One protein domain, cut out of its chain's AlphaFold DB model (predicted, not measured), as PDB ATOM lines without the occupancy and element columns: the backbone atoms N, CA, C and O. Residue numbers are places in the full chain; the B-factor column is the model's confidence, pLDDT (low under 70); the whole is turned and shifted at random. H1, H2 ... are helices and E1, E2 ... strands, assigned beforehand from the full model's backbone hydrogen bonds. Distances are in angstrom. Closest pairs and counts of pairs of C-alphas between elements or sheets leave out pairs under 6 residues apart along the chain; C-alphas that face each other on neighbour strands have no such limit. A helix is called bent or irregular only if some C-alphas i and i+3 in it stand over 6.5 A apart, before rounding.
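What this domain is: This is residues 24 to 103 of the 103 residues of the protein "Iron-containing alcohol dehydrogenase" of Escherichia coli (UniProt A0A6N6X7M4). A small sheet of three parallel strands makes the core, with H5 over one face and H3 standing up from the opposite face. Short helices gather at its ends: H2 and H4 where the strands begin, H6 where E1 and E3 end, and H1 farthest out beyond H2. You have 80 printed residues with six named helices and three named strands, H1 H2 E1 H3 H4 E2 H5 E3 H6; the sheet's order is E2 E1 E3, the class mixed. The whole is compact, radius of gyration of the C-alphas 12.1 A, spanning 31 by 29 by 20 A.

How they stand to each other: Start at E1, residues 37 to 41, the inner strand. E3, residues 89 to 93, is parallel to it at 20 degrees; N 40 and O 91, 2.9 A apart, are within hydrogen-bond range. E2, residues 63 to 66, is parallel to E1 at 11 degrees, with N 65 and O 39 at 2.8 A. H5, residues 73 to 83, lies over E1 at a height over the sheet of 10.4 A, slantwise to the strands at 34 degrees to E1 on the local plane; the closest C-alphas of H5 and E2 are Ser 83 and Lys 63, 6.8 A. On the opposite face H3, residues 43 to 52, stands up from the sheet over E3, height 8.2 A on a local plane of just 6 C-alphas; its closest C-alpha pair with E3 is Ala 45 and Val 93, 6.2 A. H4, residues 55 to 58, completes a strand-helix-strand unit, two parallel neighbour strands with helices between: E1, H3, H4, E2; E2, H5, E3 is a split one, E1 between its strands, and both crossovers are right-handed. H2, residues 31 to 35, H4 and H6, residues 96 to 101, only graze the sheet. H2 and H4 only just touch, with 3 pairs of C-alphas within 8 A, the closest Leu 34 and Ala 56 at 5.8 A. H1, residues 24 to 28, meets H2 only through their link. Every O i to N i+4 pair is within hydrogen-bond range in H2, H5 and H6, against 4 of 6 in H3 and 0 of 1 in H1, where 2 of 2 O i to N i+3 pairs are; H4 is too short for an i+4 pair.

Where its parts are: Find C-alpha 37 at (26.285, 18.127, 9.847); E1 runs 12.5 A from there, E3 13.0 A and E2 10.0 A. H5 starts at C-alpha 73, (32.395, 20.157, -10.511), and runs 15.0 A; H3 runs 15.1 A and is irregular, C-alphas 48 and 51 being 7.5 A apart. H1 begins at (13.013, 11.908, 12.197), and H6 ends at C-alpha 101, (25.132, 19.255, -5.784).

The domain as a whole: The C-alphas of Asp 27 and Thr 74, the two farthest apart, are 33.6 A apart. The printed part has no cut, no link is long, and no printed residue is under 70 in pLDDT.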
ATOM      1  N   ARG A  24      12.534  13.289  12.307       92.94
ATOM      2  CA  ARG A  24      13.013  11.908  12.197       92.94
ATOM      3  C   ARG A  24      14.503  11.790  11.914       92.94
ATOM      4  O   ARG A  24      15.024  10.688  11.994       92.94
ATOM      5  N   LEU A  25      15.213  12.882  11.620       94.19
ATOM      6  CA  LEU A  25      16.677  12.854  11.523       94.19
ATOM      7  C   LEU A  25      17.321  12.248  12.785       94.19
ATOM      8  O   LEU A  25      18.295  11.510  12.666       94.19
ATOM      9  N   ASN A  26      16.724  12.470  13.961       93.00
ATOM     10  CA  ASN A  26      17.187  11.893  15.229       93.00
ATOM     11  C   ASN A  26      16.983  10.372  15.336       93.00
ATOM     12  O   ASN A  26      17.611   9.737  16.178       93.00
ATOM     13  N   ASP A  27      16.135   9.775  14.493       94.94
ATOM     14  CA  ASP A  27      15.952   8.319  14.443       94.94
ATOM     15  C   ASP A  27      17.133   7.630  13.732       94.94
ATOM     16  O   ASP A  27      17.348   6.432  13.913       94.94
ATOM     17  N   PHE A  28      17.871   8.367  12.891       94.69
ATOM     18  CA  PHE A  28      18.901   7.818  11.996       94.69
ATOM     19  C   PHE A  28      20.318   8.274  12.334       94.69
ATOM     20  O   PHE A  28      21.273   7.565  12.022       94.69
ATOM     21  N   PHE A  29      20.457   9.446  12.949       96.06
ATOM     22  CA  PHE A  29      21.746  10.042  13.272       96.06
ATOM     23  C   PHE A  29      21.816  10.373  14.757       96.06
ATOM     24  O   PHE A  29      20.858  10.876  15.345       96.06
ATOM     25  N   SER A  30      22.974  10.118  15.362       96.00
ATOM     26  CA  SER A  30      23.239  10.544  16.732       96.00
ATOM     27  C   SER A  30      23.355  12.068  16.824       96.00
ATOM     28  O   SER A  30      23.626  12.756  15.837       96.00
ATOM     29  N   ALA A  31      23.220  12.604  18.038       94.06
ATOM     30  CA  ALA A  31      23.435  14.029  18.289       94.06
ATOM     31  C   ALA A  31      24.843  14.500  17.865       94.06
ATOM     32  O   ALA A  31      24.965  15.594  17.327       94.06
ATOM     33  N   ASP A  32      25.879  13.667  18.039       95.50
ATOM     34  CA  ASP A  32      27.253  13.958  17.583       95.50
ATOM     35  C   ASP A  32      27.359  14.009  16.051       95.50
ATOM     36  O   ASP A  32      27.983  14.900  15.476       95.50
ATOM     37  N   GLN A  33      26.701  13.079  15.356       97.00
ATOM     38  CA  GLN A  33      26.680  13.098  13.893       97.00
ATOM     39  C   GLN A  33      25.956  14.343  13.369       97.00
ATOM     40  O   GLN A  33      26.405  14.964  12.406       97.00
ATOM     41  N   LEU A  34      24.853  14.729  14.016       96.94
ATOM     42  CA  LEU A  34      24.082  15.915  13.654       96.94
ATOM     43  C   LEU A  34      24.784  17.228  14.031       96.94
ATOM     44  O   LEU A  34      24.635  18.204  13.296       96.94
ATOM     45  N   SER A  35      25.581  17.273  15.107       96.56
ATOM     46  CA  SER A  35      26.391  18.459  15.434       96.56
ATOM     47  C   SER A  35      27.441  18.732  14.364       96.56
ATOM     48  O   SER A  35      27.708  19.887  14.057       96.56
ATOM     49  N   ARG A  36      27.966  17.685  13.717       97.75
ATOM     50  CA  ARG A  36      28.925  17.785  12.606       97.75
ATOM     51  C   ARG A  36      28.267  17.705  11.225       97.75
ATOM     52  O   ARG A  36      28.931  17.358  10.244       97.75
ATOM     53  N   ALA A  37      26.979  18.027  11.125       98.00
ATOM     54  CA  ALA A  37      26.285  18.127   9.847       98.00
ATOM     55  C   ALA A  37      26.777  19.328   9.024       98.00
ATOM     56  O   ALA A  37      27.128  20.379   9.571       98.00
ATOM     57  N   VAL A  38      26.744  19.195   7.700       98.31
ATOM     58  CA  VAL A  38      26.799  20.330   6.774       98.31
ATOM     59  C   VAL A  38      25.463  20.478   6.058       98.31
ATOM     60  O   VAL A  38      25.006  19.590   5.344       98.31
ATOM     61  N   TRP A  39      24.826  21.620   6.276       98.00
ATOM     62  CA  TRP A  39      23.568  22.007   5.665       98.00
ATOM     63  C   TRP A  39      23.862  22.855   4.435       98.00
ATOM     64  O   TRP A  39      24.301  23.997   4.571       98.00
ATOM     65  N   VAL A  40      23.613  22.306   3.251       98.00
ATOM     66  CA  VAL A  40      23.722  23.024   1.977       98.00
ATOM     67  C   VAL A  40      22.320  23.440   1.567       98.00
ATOM     68  O   VAL A  40      21.429  22.596   1.462       98.00
ATOM     69  N   TYR A  41      22.080  24.733   1.372       97.69
ATOM     70  CA  TYR A  41      20.723  25.225   1.140       97.69
ATOM     71  C   TYR A  41      20.654  26.383   0.152       97.69
ATOM     72  O   TYR A  41      21.590  27.162   0.002       97.69
ATOM     73  N   GLY A  42      19.500  26.511  -0.499       96.25
ATOM     74  CA  GLY A  42      19.136  27.698  -1.266       96.25
ATOM     75  C   GLY A  42      18.331  28.657  -0.395       96.25
ATOM     76  O   GLY A  42      17.552  28.215   0.447       96.25
ATOM     77  N   GLU A  43      18.472  29.962  -0.624       94.56
ATOM     78  CA  GLU A  43      17.845  31.022   0.187       94.56
ATOM     79  C   GLU A  43      16.327  30.825   0.357       94.56
ATOM     80  O   GLU A  43      15.818  30.664   1.464       94.56
ATOM     81  N   ARG A  44      15.601  30.681  -0.756       95.19
ATOM     82  CA  ARG A  44      14.142  30.476  -0.729       95.19
ATOM     83  C   ARG A  44      13.724  29.193  -0.008       95.19
ATOM     84  O   ARG A  44      12.661  29.151   0.606       95.19
ATOM     85  N   ALA A  45      14.523  28.135  -0.134       95.06
ATOM     86  CA  ALA A  45      14.207  26.840   0.450       95.06
ATOM     87  C   ALA A  45      14.435  26.846   1.963       95.06
ATOM     88  O   ALA A  45      13.581  26.359   2.702       95.06
ATOM     89  N   ILE A  46      15.541  27.440   2.428       96.31
ATOM     90  CA  ILE A  46      15.816  27.535   3.862       96.31
ATOM     91  C   ILE A  46      14.826  28.461   4.565       96.31
ATOM     92  O   ILE A  46      14.392  28.155   5.673       96.31
ATOM     93  N   ASP A  47      14.398  29.540   3.909       96.50
ATOM     94  CA  ASP A  47      13.393  30.450   4.459       96.50
ATOM     95  C   ASP A  47      12.044  29.763   4.654       96.50
ATOM     96  O   ASP A  47      11.451  29.865   5.728       96.50
ATOM     97  N   ALA A  48      11.590  28.997   3.659       95.62
ATOM     98  CA  ALA A  48      10.357  28.223   3.762       95.62
ATOM     99  C   ALA A  48      10.452  27.094   4.806       95.62
ATOM    100  O   ALA A  48       9.465  26.784   5.475       95.62
ATOM    101  N   ALA A  49      11.631  26.481   4.957       94.94
ATOM    102  CA  ALA A  49      11.860  25.391   5.901       94.94
ATOM    103  C   ALA A  49      12.042  25.865   7.350       94.94
ATOM    104  O   ALA A  49      11.859  25.065   8.263       94.94
ATOM    105  N   ARG A  50      12.380  27.142   7.573       94.88
ATOM    106  CA  ARG A  50      12.807  27.699   8.869       94.88
ATOM    107  C   ARG A  50      11.928  27.317  10.070       94.88
ATOM    108  O   ARG A  50      12.506  26.941  11.085       94.88
ATOM    109  N   PRO A  51      10.581  27.325   9.990       94.62
ATOM    110  CA  PRO A  51       9.720  26.923  11.111       94.62
ATOM    111  C   PRO A  51       9.772  25.425  11.458       94.62
ATOM    112  O   PRO A  51       9.248  25.017  12.489       94.62
ATOM    113  N   TYR A  52      10.343  24.607  10.576       94.12
ATOM    114  CA  TYR A  52      10.345  23.145  10.649       94.12
ATOM    115  C   TYR A  52      11.750  22.557  10.820       94.12
ATOM    116  O   TYR A  52      11.887  21.336  10.924       94.12
ATOM    117  N   LEU A  53      12.794  23.395  10.797       94.19
ATOM    118  CA  LEU A  53      14.170  22.938  10.958       94.19
ATOM    119  C   LEU A  53      14.371  22.379  12.373       94.19
ATOM    120  O   LEU A  53      13.909  22.981  13.343       94.19
ATOM    121  N   PRO A  54      15.053  21.231  12.516       93.25
ATOM    122  CA  PRO A  54      15.352  20.673  13.828       93.25
ATOM    123  C   PRO A  54      16.425  21.505  14.544       93.25
ATOM    124  O   PRO A  54      17.239  22.166  13.901       93.25
ATOM    125  N   GLU A  55      16.515  21.362  15.869       92.94
ATOM    126  CA  GLU A  55      17.569  21.971  16.706       92.94
ATOM    127  C   GLU A  55      18.987  21.723  16.167       92.94
ATOM    128  O   GLU A  55      19.849  22.598  16.237       92.94
ATOM    129  N   ALA A  56      19.216  20.564  15.538       93.81
ATOM    130  CA  ALA A  56      20.474  20.223  14.876       93.81
ATOM    131  C   ALA A  56      20.958  21.284  13.868       93.81
ATOM    132  O   ALA A  56      22.161  21.482  13.713       93.81
ATOM    133  N   PHE A  57      20.043  22.000  13.203       95.44
ATOM    134  CA  PHE A  57      20.394  23.085  12.285       95.44
ATOM    135  C   PHE A  57      21.064  24.265  12.999       95.44
ATOM    136  O   PHE A  57      21.871  24.969  12.393       95.44
ATOM    137  N   HIS A  58      20.752  24.489  14.275       94.50
ATOM    138  CA  HIS A  58      21.211  25.633  15.064       94.50
ATOM    139  C   HIS A  58      22.464  25.341  15.898       94.50
ATOM    140  O   HIS A  58      23.010  26.257  16.514       94.50
ATOM    141  N   LEU A  59      22.959  24.100  15.888       95.12
ATOM    142  CA  LEU A  59      24.179  23.732  16.603       95.12
ATOM    143  C   LEU A  59      25.385  24.523  16.074       95.12
ATOM    144  O   LEU A  59      25.520  24.772  14.870       95.12
ATOM    145  N   ALA A  60      26.270  24.925  16.989       94.06
ATOM    146  CA  ALA A  60      27.427  25.762  16.676       94.06
ATOM    147  C   ALA A  60      28.402  25.070  15.710       94.06
ATOM    148  O   ALA A  60      28.930  25.706  14.800       94.06
ATOM    149  N   GLU A  61      28.593  23.764  15.885       95.19
ATOM    150  CA  GLU A  61      29.483  22.936  15.065       95.19
ATOM    151  C   GLU A  61      28.895  22.598  13.690       95.19
ATOM    152  O   GLU A  61      29.647  22.259  12.767       95.19
ATOM    153  N   ALA A  62      27.572  22.725  13.533       96.88
ATOM    154  CA  ALA A  62      26.902  22.434  12.279       96.88
ATOM    155  C   ALA A  62      27.233  23.537  11.272       96.88
ATOM    156  O   ALA A  62      27.053  24.734  11.527       96.88
ATOM    157  N   LYS A  63      27.721  23.129  10.103       97.69
ATOM    158  CA  LYS A  63      28.038  24.042   9.005       97.69
ATOM    159  C   LYS A  63      26.768  24.374   8.236       97.69
ATOM    160  O   LYS A  63      25.933  23.512   7.997       97.69
ATOM    161  N   ARG A  64      26.640  25.633   7.832       97.75
ATOM    162  CA  ARG A  64      25.507  26.173   7.075       97.75
ATOM    163  C   ARG A  64      26.076  26.900   5.865       97.75
ATOM    164  O   ARG A  64      26.703  27.942   6.034       97.75
ATOM    165  N   LEU A  65      25.920  26.310   4.685       97.56
ATOM    166  CA  LEU A  65      26.486  26.794   3.431       97.56
ATOM    167  C   LEU A  65      25.347  27.190   2.489       97.56
ATOM    168  O   LEU A  65      24.523  26.362   2.093       97.56
ATOM    169  N   LEU A  66      25.303  28.475   2.142       96.50
ATOM    170  CA  LEU A  66      24.397  28.978   1.121       96.50
ATOM    171  C   LEU A  66      24.937  28.582  -0.255       96.50
ATOM    172  O   LEU A  66      26.073  28.904  -0.591       96.50
ATOM    173  N   PHE A  67      24.098  27.943  -1.064       95.00
ATOM    174  CA  PHE A  67      24.424  27.565  -2.427       95.00
ATOM    175  C   PHE A  67      23.548  28.317  -3.432       95.00
ATOM    176  O   PHE A  67      22.326  28.157  -3.466       95.00
ATOM    177  N   THR A  68      24.191  29.136  -4.264       90.19
ATOM    178  CA  THR A  68      23.555  29.920  -5.341       90.19
ATOM    179  C   THR A  68      24.091  29.568  -6.730       90.19
ATOM    180  O   THR A  68      23.742  30.238  -7.700       90.19
ATOM    181  N   GLY A  69      24.981  28.576  -6.816       85.81
ATOM    182  CA  GLY A  69      25.647  28.168  -8.050       85.81
ATOM    183  C   GLY A  69      24.833  27.176  -8.879       85.81
ATOM    184  O   GLY A  69      23.622  27.011  -8.709       85.81
ATOM    185  N   HIS A  70      25.530  26.491  -9.782       86.44
ATOM    186  CA  HIS A  70      24.967  25.418 -10.594       86.44
ATOM    187  C   HIS A  70      25.576  24.080 -10.182       86.44
ATOM    188  O   HIS A  70      26.628  24.025  -9.561       86.44
ATOM    189  N   CYS A  71      24.928  22.973 -10.535       89.69
ATOM    190  CA  CYS A  71      25.521  21.657 -10.317       89.69
ATOM    191  C   CYS A  71      26.720  21.471 -11.267       89.69
ATOM    192  O   CYS A  71      26.573  20.944 -12.369       89.69
ATOM    193  N   SER A  72      27.886  21.973 -10.855       93.88
ATOM    194  CA  SER A  72      29.159  21.936 -11.571       93.88
ATOM    195  C   SER A  72      30.258  21.364 -10.674       93.88
ATOM    196  O   SER A  72      30.198  21.489  -9.451       93.88
ATOM    197  N   GLU A  73      31.282  20.749 -11.269       94.75
ATOM    198  CA  GLU A  73      32.395  20.157 -10.511       94.75
ATOM    199  C   GLU A  73      33.139  21.196  -9.663       94.75
ATOM    200  O   GLU A  73      33.492  20.925  -8.517       94.75
ATOM    201  N   THR A  74      33.335  22.405 -10.198       95.50
ATOM    202  CA  THR A  74      33.981  23.511  -9.481       95.50
ATOM    203  C   THR A  74      33.188  23.911  -8.240       95.50
ATOM    204  O   THR A  74      33.768  24.072  -7.166       95.50
ATOM    205  N   ASP A  75      31.866  24.042  -8.373       94.38
ATOM    206  CA  ASP A  75      30.994  24.424  -7.265       94.38
ATOM    207  C   ASP A  75      30.952  23.332  -6.183       94.38
ATOM    208  O   ASP A  75      31.038  23.633  -4.991       94.38
ATOM    209  N   VAL A  76      30.893  22.057  -6.585       95.44
ATOM    210  CA  VAL A  76      30.951  20.909  -5.662       95.44
ATOM    211  C   VAL A  76      32.296  20.857  -4.936       95.44
ATOM    212  O   VAL A  76      32.328  20.698  -3.716       95.44
ATOM    213  N   ALA A  77      33.413  21.040  -5.645       95.56
ATOM    214  CA  ALA A  77      34.744  21.049  -5.040       95.56
ATOM    215  C   ALA A  77      34.908  22.191  -4.026       95.56
ATOM    216  O   ALA A  77      35.494  22.004  -2.955       95.56
ATOM    217  N   GLN A  78      34.359  23.368  -4.335       95.75
ATOM    218  CA  GLN A  78      34.353  24.504  -3.422       95.75
ATOM    219  C   GLN A  78      33.507  24.211  -2.173       95.75
ATOM    220  O   GLN A  78      33.984  24.423  -1.059       95.75
ATOM    221  N   LEU A  79      32.303  23.651  -2.334       96.31
ATOM    222  CA  LEU A  79      31.454  23.250  -1.208       96.31
ATOM    223  C   LEU A  79      32.103  22.172  -0.338       96.31
ATOM    224  O   LEU A  79      32.040  22.266   0.888       96.31
ATOM    225  N   ALA A  80      32.753  21.172  -0.934       95.81
ATOM    226  CA  ALA A  80      33.471  20.133  -0.196       95.81
ATOM    227  C   ALA A  80      34.602  20.738   0.651       95.81
ATOM    228  O   ALA A  80      34.706  20.471   1.849       95.81
ATOM    229  N   LYS A  81      35.387  21.650   0.067       96.69
ATOM    230  CA  LYS A  81      36.436  22.381   0.786       96.69
ATOM    231  C   LYS A  81      35.875  23.236   1.925       96.69
ATOM    232  O   LYS A  81      36.449  23.271   3.013       96.69
ATOM    233  N   GLU A  82      34.769  23.937   1.695       96.62
ATOM    234  CA  GLU A  82      34.106  24.747   2.724       96.62
ATOM    235  C   GLU A  82      33.481  23.897   3.834       96.62
ATOM    236  O   GLU A  82      33.427  24.338   4.987       96.62
ATOM    237  N   SER A  83      33.045  22.681   3.506       96.56
ATOM    238  CA  SER A  83      32.496  21.712   4.455       96.56
ATOM    239  C   SER A  83      33.553  21.265   5.465       96.56
ATOM    240  O   SER A  83      33.262  21.222   6.662       96.56
ATOM    241  N   GLY A  84      34.788  21.043   5.009       95.94
ATOM    242  CA  GLY A  84      35.886  20.522   5.824       95.94
ATOM    243  C   GLY A  84      35.858  18.996   5.954       95.94
ATOM    244  O   GLY A  84      34.959  18.329   5.450       95.94
ATOM    245  N   GLU A  85      36.855  18.445   6.646       94.62
ATOM    246  CA  GLU A  85      37.171  17.004   6.620       94.62
ATOM    247  C   GLU A  85      36.476  16.173   7.716       94.62
ATOM    248  O   GLU A  85      36.493  14.947   7.689       94.62
ATOM    249  N   ASP A  86      35.872  16.816   8.713       94.44
ATOM    250  CA  ASP A  86      35.337  16.183   9.927       94.44
ATOM    251  C   ASP A  86      33.799  16.121   9.954       94.44
ATOM    252  O   ASP A  86      33.182  15.983  11.017       94.44
ATOM    253  N   ARG A  87      33.160  16.230   8.786       96.88
ATOM    254  CA  ARG A  87      31.699  16.236   8.646       96.88
ATOM    255  C   ARG A  87      31.133  14.817   8.660       96.88
ATOM    256  O   ARG A  87      31.710  13.905   8.080       96.88
ATOM    257  N   SER A  88      29.987  14.630   9.316       97.38
ATOM    258  CA  SER A  88      29.352  13.300   9.441       97.38
ATOM    259  C   SER A  88      28.183  13.069   8.493       97.38
ATOM    260  O   SER A  88      27.849  11.924   8.200       97.38
ATOM    261  N   VAL A  89      27.524  14.142   8.053       97.25
ATOM    262  CA  VAL A  89      26.339  14.070   7.194       97.25
ATOM    263  C   VAL A  89      26.208  15.346   6.369       97.25
ATOM    264  O   VAL A  89      26.420  16.447   6.881       97.25
ATOM    265  N   VAL A  90      25.840  15.191   5.097       97.88
ATOM    266  CA  VAL A  90      25.456  16.290   4.204       97.88
ATOM    267  C   VAL A  90      23.932  16.342   4.139       97.88
ATOM    268  O   VAL A  90      23.284  15.330   3.874       97.88
ATOM    269  N   ILE A  91      23.349  17.512   4.395       97.62
ATOM    270  CA  ILE A  91      21.903  17.734   4.361       97.62
ATOM    271  C   ILE A  91      21.600  18.829   3.339       97.62
ATOM    272  O   ILE A  91      21.857  20.009   3.574       97.62
ATOM    273  N   GLY A  92      21.045  18.431   2.194       97.25
ATOM    274  CA  GLY A  92      20.602  19.343   1.141       97.25
ATOM    275  C   GLY A  92      19.175  19.847   1.372       97.25
ATOM    276  O   GLY A  92      18.254  19.046   1.534       97.25
ATOM    277  N   VAL A  93      18.967  21.165   1.341       97.25
ATOM    278  CA  VAL A  93      17.645  21.810   1.452       97.25
ATOM    279  C   VAL A  93      17.393  22.685   0.223       97.25
ATOM    280  O   VAL A  93      17.857  23.822   0.133       97.25
ATOM    281  N   GLY A  94      16.653  22.159  -0.754       95.25
ATOM    282  CA  GLY A  94      16.420  22.862  -2.015       95.25
ATOM    283  C   GLY A  94      15.682  22.044  -3.070       95.25
ATOM    284  O   GLY A  94      15.083  21.013  -2.775       95.25
ATOM    285  N   GLY A  95      15.711  22.544  -4.308       93.31
ATOM    286  CA  GLY A  95      15.203  21.847  -5.494       93.31
ATOM    287  C   GLY A  95      16.261  20.962  -6.163       93.31
ATOM    288  O   GLY A  95      17.361  20.805  -5.643       93.31
ATOM    289  N   GLY A  96      15.945  20.429  -7.350       92.69
ATOM    290  CA  GLY A  96      16.757  19.416  -8.048       92.69
ATOM    291  C   GLY A  96      18.248  19.745  -8.154       92.69
ATOM    292  O   GLY A  96      19.061  18.981  -7.659       92.69
ATOM    293  N   THR A  97      18.604  20.920  -8.688       93.00
ATOM    294  CA  THR A  97      20.013  21.325  -8.852       93.00
ATOM    295  C   THR A  97      20.796  21.295  -7.544       93.00
ATOM    296  O   THR A  97      21.920  20.816  -7.522       93.00
ATOM    297  N   LEU A  98      20.201  21.768  -6.447       95.44
ATOM    298  CA  LEU A  98      20.860  21.751  -5.145       95.44
ATOM    299  C   LEU A  98      20.998  20.328  -4.607       95.44
ATOM    300  O   LEU A  98      22.035  19.977  -4.054       95.44
ATOM    301  N   LEU A  99      19.951  19.515  -4.756       95.25
ATOM    302  CA  LEU A  99      19.973  18.129  -4.297       95.25
ATOM    303  C   LEU A  99      20.965  17.274  -5.088       95.25
ATOM    304  O   LEU A  99      21.458  16.297  -4.541       95.25
ATOM    305  N   ASP A 100      21.257  17.622  -6.339       94.94
ATOM    306  CA  ASP A 100      22.313  16.973  -7.114       94.94
ATOM    307  C   ASP A 100      23.704  17.440  -6.676       94.94
ATOM    308  O   ASP A 100      24.583  16.605  -6.525       94.94
ATOM    309  N   THR A 101      23.883  18.727  -6.362       95.06
ATOM    310  CA  THR A 101      25.132  19.255  -5.784       95.06
ATOM    311  C   THR A 101      25.455  18.675  -4.402       95.06
ATOM    312  O   THR A 101      26.621  18.576  -4.036       95.06
ATOM    313  N   ALA A 102      24.438  18.335  -3.607       96.00
ATOM    314  CA  ALA A 102      24.617  17.802  -2.258       96.00
ATOM    315  C   ALA A 102      24.972  16.301  -2.212       96.00
ATOM    316  O   ALA A 102      25.362  15.825  -1.145       96.00
ATOM    317  N   LYS A 103      24.775  15.559  -3.309       92.88
ATOM    318  CA  LYS A 103      25.118  14.130  -3.418       92.88
ATOM    319  C   LYS A 103      26.581  13.958  -3.798       92.88
ATOM    320  O   LYS A 103      27.178  12.993  -3.276       92.88
TER     321      LYS A 103